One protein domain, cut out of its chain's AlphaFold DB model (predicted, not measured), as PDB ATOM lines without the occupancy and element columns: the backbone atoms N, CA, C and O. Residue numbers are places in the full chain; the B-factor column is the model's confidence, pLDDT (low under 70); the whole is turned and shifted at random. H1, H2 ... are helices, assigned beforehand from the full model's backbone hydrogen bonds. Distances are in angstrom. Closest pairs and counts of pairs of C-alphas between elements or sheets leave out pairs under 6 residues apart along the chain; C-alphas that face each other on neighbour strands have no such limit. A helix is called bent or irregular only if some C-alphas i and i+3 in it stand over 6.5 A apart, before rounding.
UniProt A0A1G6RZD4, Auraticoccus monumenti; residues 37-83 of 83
ATOM      1  N   ILE A  37      44.139 -48.437   0.478       94.06
ATOM      2  CA  ILE A  37      43.474 -47.142   0.312       94.06
ATOM      3  C   ILE A  37      41.973 -47.299   0.596       94.06
ATOM      4  O   ILE A  37      41.353 -48.267   0.165       94.06
ATOM      5  N   LYS A  38      41.387 -46.360   1.349       95.69
ATOM      6  CA  LYS A  38      39.937 -46.277   1.586       95.69
ATOM      7  C   LYS A  38      39.466 -44.954   1.011       95.69
ATOM      8  O   LYS A  38      40.019 -43.917   1.364       95.69
ATOM      9  N   THR A  39      38.503 -45.006   0.107       96.00
ATOM     10  CA  THR A  39      38.002 -43.832  -0.605       96.00
ATOM     11  C   THR A  39      36.611 -44.129  -1.168       96.00
ATOM     12  O   THR A  39      36.107 -45.244  -1.012       96.00
ATOM     13  N   THR A  40      35.982 -43.138  -1.789       96.00
ATOM     14  CA  THR A  40      34.698 -43.291  -2.476       96.00
ATOM     15  C   THR A  40      34.841 -44.086  -3.780       96.00
ATOM     16  O   THR A  40      35.921 -44.173  -4.363       96.00
ATOM     17  N   ASP A  41      33.737 -44.654  -4.274       95.62
ATOM     18  CA  ASP A  41      33.712 -45.389  -5.553       95.62
ATOM     19  C   ASP A  41      34.159 -44.518  -6.741       95.62
ATOM     20  O   ASP A  41      34.899 -44.969  -7.617       95.62
ATOM     21  N   GLU A  42      33.772 -43.241  -6.745       96.06
ATOM     22  CA  GLU A  42      34.175 -42.293  -7.782       96.06
ATOM     23  C   GLU A  42      35.696 -42.083  -7.800       96.06
ATOM     24  O   GLU A  42      36.333 -42.209  -8.850       96.06
ATOM     25  N   ARG A  43      36.308 -41.838  -6.636       96.81
ATOM     26  CA  ARG A  43      37.765 -41.699  -6.521       96.81
ATOM     27  C   ARG A  43      38.499 -43.000  -6.792       96.81
ATOM     28  O   ARG A  43      39.569 -42.961  -7.389       96.81
ATOM     29  N   ALA A  44      37.936 -44.148  -6.419       96.50
ATOM     30  CA  ALA A  44      38.519 -45.444  -6.746       96.50
ATOM     31  C   ALA A  44      38.653 -45.627  -8.269       96.50
ATOM     32  O   ALA A  44      39.707 -46.046  -8.743       96.50
ATOM     33  N   LYS A  45      37.637 -45.232  -9.048       96.19
ATOM     34  CA  LYS A  45      37.684 -45.248 -10.524       96.19
ATOM     35  C   LYS A  45      38.724 -44.280 -11.092       96.19
ATOM     36  O   LYS A  45      39.445 -44.632 -12.027       96.19
ATOM     37  N   GLN A  46      38.825 -43.080 -10.517       96.81
ATOM     38  CA  GLN A  46      39.854 -42.105 -10.898       96.81
ATOM     39  C   GLN A  46      41.262 -42.652 -10.619       96.81
ATOM     40  O   GLN A  46      42.112 -42.623 -11.504       96.81
ATOM     41  N   LEU A  47      41.494 -43.228  -9.435       96.00
ATOM     42  CA  LEU A  47      42.773 -43.839  -9.065       96.00
ATOM     43  C   LEU A  47      43.131 -45.024  -9.965       96.00
ATOM     44  O   LEU A  47      44.272 -45.118 -10.405       96.00
ATOM     45  N   ALA A  48      42.172 -45.893 -10.287       95.69
ATOM     46  CA  ALA A  48      42.407 -47.030 -11.178       95.69
ATOM     47  C   ALA A  48      42.840 -46.607 -12.591       95.69
ATOM     48  O   ALA A  48      43.561 -47.349 -13.252       95.69
ATOM     49  N   SER A  49      42.438 -45.412 -13.032       95.38
ATOM     50  CA  SER A  49      42.877 -44.832 -14.307       95.38
ATOM     51  C   SER A  49      44.218 -44.103 -14.172       95.38
ATOM     52  O   SER A  49      45.069 -44.199 -15.046       95.38
ATOM     53  N   TRP A  50      44.427 -43.405 -13.053       96.62
ATOM     54  CA  TRP A  50      45.609 -42.580 -12.808       96.62
ATOM     55  C   TRP A  50      46.870 -43.395 -12.491       96.62
ATOM     56  O   TRP A  50      47.959 -43.040 -12.941       96.62
ATOM     57  N   ILE A  51      46.750 -44.487 -11.725       95.81
ATOM     58  CA  ILE A  51      47.901 -45.286 -11.270       95.81
ATOM     59  C   ILE A  51      48.723 -45.832 -12.449       95.81
ATOM     60  O   ILE A  51      49.930 -45.608 -12.441       95.81
ATOM     61  N   PRO A  52      48.143 -46.480 -13.480       94.31
ATOM     62  CA  PRO A  52      48.919 -46.974 -14.623       94.31
ATOM     63  C   PRO A  52      49.711 -45.892 -15.363       94.31
ATOM     64  O   PRO A  52      50.777 -46.175 -15.894       94.31
ATOM     65  N   GLU A  53      49.221 -44.650 -15.380       94.75
ATOM     66  CA  GLU A  53      49.895 -43.528 -16.045       94.75
ATOM     67  C   GLU A  53      51.109 -43.003 -15.260       94.75
ATOM     68  O   GLU A  53      51.978 -42.347 -15.832       94.75
ATOM     69  N   HIS A  54      51.170 -43.274 -13.953       95.25
ATOM     70  CA  HIS A  54      52.162 -42.696 -13.038       95.25
ATOM     71  C   HIS A  54      53.028 -43.749 -12.331       95.25
ATOM     72  O   HIS A  54      53.988 -43.399 -11.643       95.25
ATOM     73  N   HIS A  55      52.697 -45.031 -12.473       92.81
ATOM     74  CA  HIS A  55      53.438 -46.132 -11.880       92.81
ATOM     75  C   HIS A  55      54.660 -46.501 -12.734       92.81
ATOM     76  O   HIS A  55      54.615 -46.464 -13.959       92.81
ATOM     77  N   SER A  56      55.768 -46.865 -12.086       90.81
ATOM     78  CA  SER A  56      57.035 -47.175 -12.765       90.81
ATOM     79  C   SER A  56      57.056 -48.537 -13.463       90.81
ATOM     80  O   SER A  56      57.834 -48.728 -14.393       90.81
ATOM     81  N   GLY A  57      56.256 -49.492 -12.988       82.81
ATOM     82  CA  GLY A  57      56.104 -50.814 -13.598       82.81
ATOM     83  C   GLY A  57      55.061 -50.831 -14.717       82.81
ATOM     84  O   GLY A  57      54.026 -50.183 -14.587       82.81
ATOM     85  N   ASP A  58      55.317 -51.633 -15.756       82.06
ATOM     86  CA  ASP A  58      54.510 -51.716 -16.987       82.06
ATOM     87  C   ASP A  58      53.039 -52.104 -16.753       82.06
ATOM     88  O   ASP A  58      52.157 -51.712 -17.518       82.06
ATOM     89  N   LEU A  59      52.767 -52.897 -15.712       89.38
ATOM     90  CA  LEU A  59      51.424 -53.339 -15.347       89.38
ATOM     91  C   LEU A  59      51.279 -53.379 -13.816       89.38
ATOM     92  O   LEU A  59      51.573 -54.411 -13.211       89.38
ATOM     93  N   PRO A  60      50.861 -52.276 -13.168       92.94
ATOM     94  CA  PRO A  60      50.609 -52.279 -11.730       92.94
ATOM     95  C   PRO A  60      49.387 -53.127 -11.366       92.94
ATOM     96  O   PRO A  60      48.383 -53.135 -12.082       92.94
ATOM     97  N   GLU A  61      49.431 -53.777 -10.203       93.25
ATOM     98  CA  GLU A  61      48.245 -54.384  -9.598       93.25
ATOM     99  C   GLU A  61      47.362 -53.297  -8.964       93.25
ATOM    100  O   GLU A  61      47.777 -52.595  -8.041       93.25
ATOM    101  N   VAL A  62      46.117 -53.173  -9.436       95.19
ATOM    102  CA  VAL A  62      45.095 -52.308  -8.828       95.19
ATOM    103  C   VAL A  62      43.785 -53.079  -8.718       95.19
ATOM    104  O   VAL A  62      43.169 -53.427  -9.724       95.19
ATOM    105  N   ILE A  63      43.344 -53.336  -7.487       95.69
ATOM    106  CA  ILE A  63      42.119 -54.087  -7.190       95.69
ATOM    107  C   ILE A  63      41.231 -53.253  -6.264       95.69
ATOM    108  O   ILE A  63      41.666 -52.797  -5.208       95.69
ATOM    109  N   THR A  64      39.963 -53.082  -6.639       95.94
ATOM    110  CA  THR A  64      38.955 -52.386  -5.829       95.94
ATOM    111  C   THR A  64      37.998 -53.387  -5.189       95.94
ATOM    112  O   THR A  64      37.386 -54.192  -5.891       95.94
ATOM    113  N   LEU A  65      37.820 -53.310  -3.870       96.31
ATOM    114  CA  LEU A  65      36.869 -54.136  -3.122       96.31
ATOM    115  C   LEU A  65      35.786 -53.241  -2.498       96.31
ATOM    116  O   LEU A  65      36.137 -52.266  -1.829       96.31
ATOM    117  N   PRO A  66      34.485 -53.544  -2.674       95.38
ATOM    118  CA  PRO A  66      33.425 -52.737  -2.082       95.38
ATOM    119  C   PRO A  66      33.364 -52.938  -0.564       95.38
ATOM    120  O   PRO A  66      33.348 -54.067  -0.068       95.38
ATOM    121  N   ILE A  67      33.261 -51.837   0.182       94.56
ATOM    122  CA  ILE A  67      32.935 -51.876   1.612       94.56
ATOM    123  C   ILE A  67      31.414 -52.003   1.733       94.56
ATOM    124  O   ILE A  67      30.683 -51.051   1.479       94.56
ATOM    125  N   THR A  68      30.928 -53.187   2.108       95.50
ATOM    126  CA  THR A  68      29.485 -53.490   2.190       95.50
ATOM    127  C   THR A  68      28.876 -53.254   3.575       95.50
ATOM    128  O   THR A  68      27.666 -53.383   3.748       95.50
ATOM    129  N   GLY A  69      29.691 -52.897   4.569       93.62
ATOM    130  CA  GLY A  69      29.247 -52.593   5.925       93.62
ATOM    131  C   GLY A  69      30.365 -52.001   6.781       93.62
ATOM    132  O   GLY A  69      31.547 -52.148   6.475       93.62
ATOM    133  N   GLY A  70      29.990 -51.319   7.862       95.00
ATOM    134  CA  GLY A  70      30.924 -50.658   8.771       95.00
ATOM    135  C   GLY A  70      30.207 -49.737   9.756       95.00
ATOM    136  O   GLY A  70      28.982 -49.645   9.754       95.00
ATOM    137  N   LEU A  71      30.975 -49.056  10.607       97.81
ATOM    138  CA  LEU A  71      30.435 -48.025  11.494       97.81
ATOM    139  C   LEU A  71      30.032 -46.798  10.651       97.81
ATOM    140  O   LEU A  71      30.933 -46.204  10.057       97.81
ATOM    141  N   PRO A  72      28.748 -46.376  10.622       96.81
ATOM    142  CA  PRO A  72      28.288 -45.307   9.729       96.81
ATOM    143  C   PRO A  72      29.121 -44.029   9.837       96.81
ATOM    144  O   PRO A  72      29.704 -43.600   8.853       96.81
ATOM    145  N   ALA A  73      29.354 -43.541  11.059       96.06
ATOM    146  CA  ALA A  73      30.134 -42.323  11.300       96.06
ATOM    147  C   ALA A  73      31.589 -42.367  10.790       96.06
ATOM    148  O   ALA A  73      32.222 -41.322  10.650       96.06
ATOM    149  N   TYR A  74      32.152 -43.559  10.571       95.69
ATOM    150  CA  TYR A  74      33.483 -43.722   9.987       95.69
ATOM    151  C   TYR A  74      33.433 -43.768   8.454       95.69
ATOM    152  O   TYR A  74      34.323 -43.235   7.798       95.69
ATOM    153  N   LEU A  75      32.395 -44.386   7.885       95.56
ATOM    154  CA  LEU A  75      32.168 -44.396   6.437       95.56
ATOM    155  C   LEU A  75      31.786 -43.001   5.923       95.56
ATOM    156  O   LEU A  75      32.288 -42.582   4.881       95.56
ATOM    157  N   ASP A  76      30.979 -42.270   6.692       95.75
ATOM    158  CA  ASP A  76      30.657 -40.864   6.442       95.75
ATOM    159  C   ASP A  76      31.939 -40.030   6.449       95.75
ATOM    160  O   ASP A  76      32.222 -39.329   5.488       95.75
ATOM    161  N   TRP A  77      32.798 -40.213   7.459       96.44
ATOM    162  CA  TRP A  77      34.088 -39.525   7.520       96.44
ATOM    163  C   TRP A  77      34.998 -39.831   6.317       96.44
ATOM    164  O   TRP A  77      35.597 -38.913   5.766       96.44
ATOM    165  N   ILE A  78      35.090 -41.089   5.857       95.50
ATOM    166  CA  ILE A  78      35.838 -41.410   4.621       95.50
ATOM    167  C   ILE A  78      35.265 -40.630   3.436       95.50
ATOM    168  O   ILE A  78      36.023 -40.119   2.613       95.50
ATOM    169  N   THR A  79      33.939 -40.568   3.336       94.81
ATOM    170  CA  THR A  79      33.253 -39.863   2.251       94.81
ATOM    171  C   THR A  79      33.544 -38.367   2.316       94.81
ATOM    172  O   THR A  79      33.943 -37.800   1.306       94.81
ATOM    173  N   ASP A  80      33.449 -37.749   3.492       96.06
ATOM    174  CA  ASP A  80      33.697 -36.318   3.702       96.06
ATOM    175  C   ASP A  80      35.150 -35.913   3.393       96.06
ATOM    176  O   ASP A  80      35.392 -34.844   2.841       96.06
ATOM    177  N   GLU A  81      36.129 -36.767   3.707       96.12
ATOM    178  CA  GLU A  81      37.552 -36.485   3.455       96.12
ATOM    179  C   GLU A  81      37.997 -36.794   2.018       96.12
ATOM    180  O   GLU A  81      39.112 -36.445   1.626       96.12
ATOM    181  N   THR A  82      37.182 -37.510   1.236       89.81
ATOM    182  CA  THR A  82      37.580 -37.990  -0.100       89.81
ATOM    183  C   THR A  82      36.565 -37.706  -1.209       89.81
ATOM    184  O   THR A  82      36.718 -38.222  -2.319       89.81
ATOM    185  N   SER A  83      35.550 -36.882  -0.941       76.19
ATOM    186  CA  SER A  83      34.623 -36.374  -1.960       76.19
ATOM    187  C   SER A  83      35.278 -35.286  -2.813       76.19
ATOM    188  O   SER A  83      35.908 -34.356  -2.272       76.19
TER     189      SER A  83
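AT A GLANCE: This is residues 37 to 83 of the 83 residues of a protein of Auraticoccus monumenti (UniProt A0A1G6RZD4). An open, loose frame: after residues 37 to 40, helix H1 runs out to one end, the long link of residues 55 to 71 folds back along H1 and on to the far end, and helix H2 returns, its end coming near the start of H1. The printed part has 47 residues with two named helices, H1 then H2, and no named strand; its class is all helix. It is loose, with a radius of gyration of the C-alphas of 12.6 A, and rod-like, spanning 38 by 18 by 13 A.

IN THESE COORDINATES: H1, residues 41 to 54, begins at C-alpha 41 (33.712, -45.389, -5.553) and is 20.1 A long. It is neither bent nor irregular, but only just: C-alphas 49 and 52 are 6.4 A apart. H2, residues 72 to 82, is 15.4 A long and ends at C-alpha 82 (37.580, -37.990, -0.100).

HOW THE PARTS SIT: H1 and H2 are close but not clearly touching; their closest C-alphas, of Arg 43 and Thr 82, are 7.4 A apart. They run the same way at a steep tilt of 42 degrees. Every O i to N i+4 pair is within hydrogen-bond range in H2, and 8 of 10 in H1.

THE WHOLE: The C-alphas farthest apart, of Asp 58 and Ala 73, are 38.5 A apart. Residues 53 to 58 and 68 to 74 stand free. The printed part has no cut, and no printed residue has pLDDT under 70.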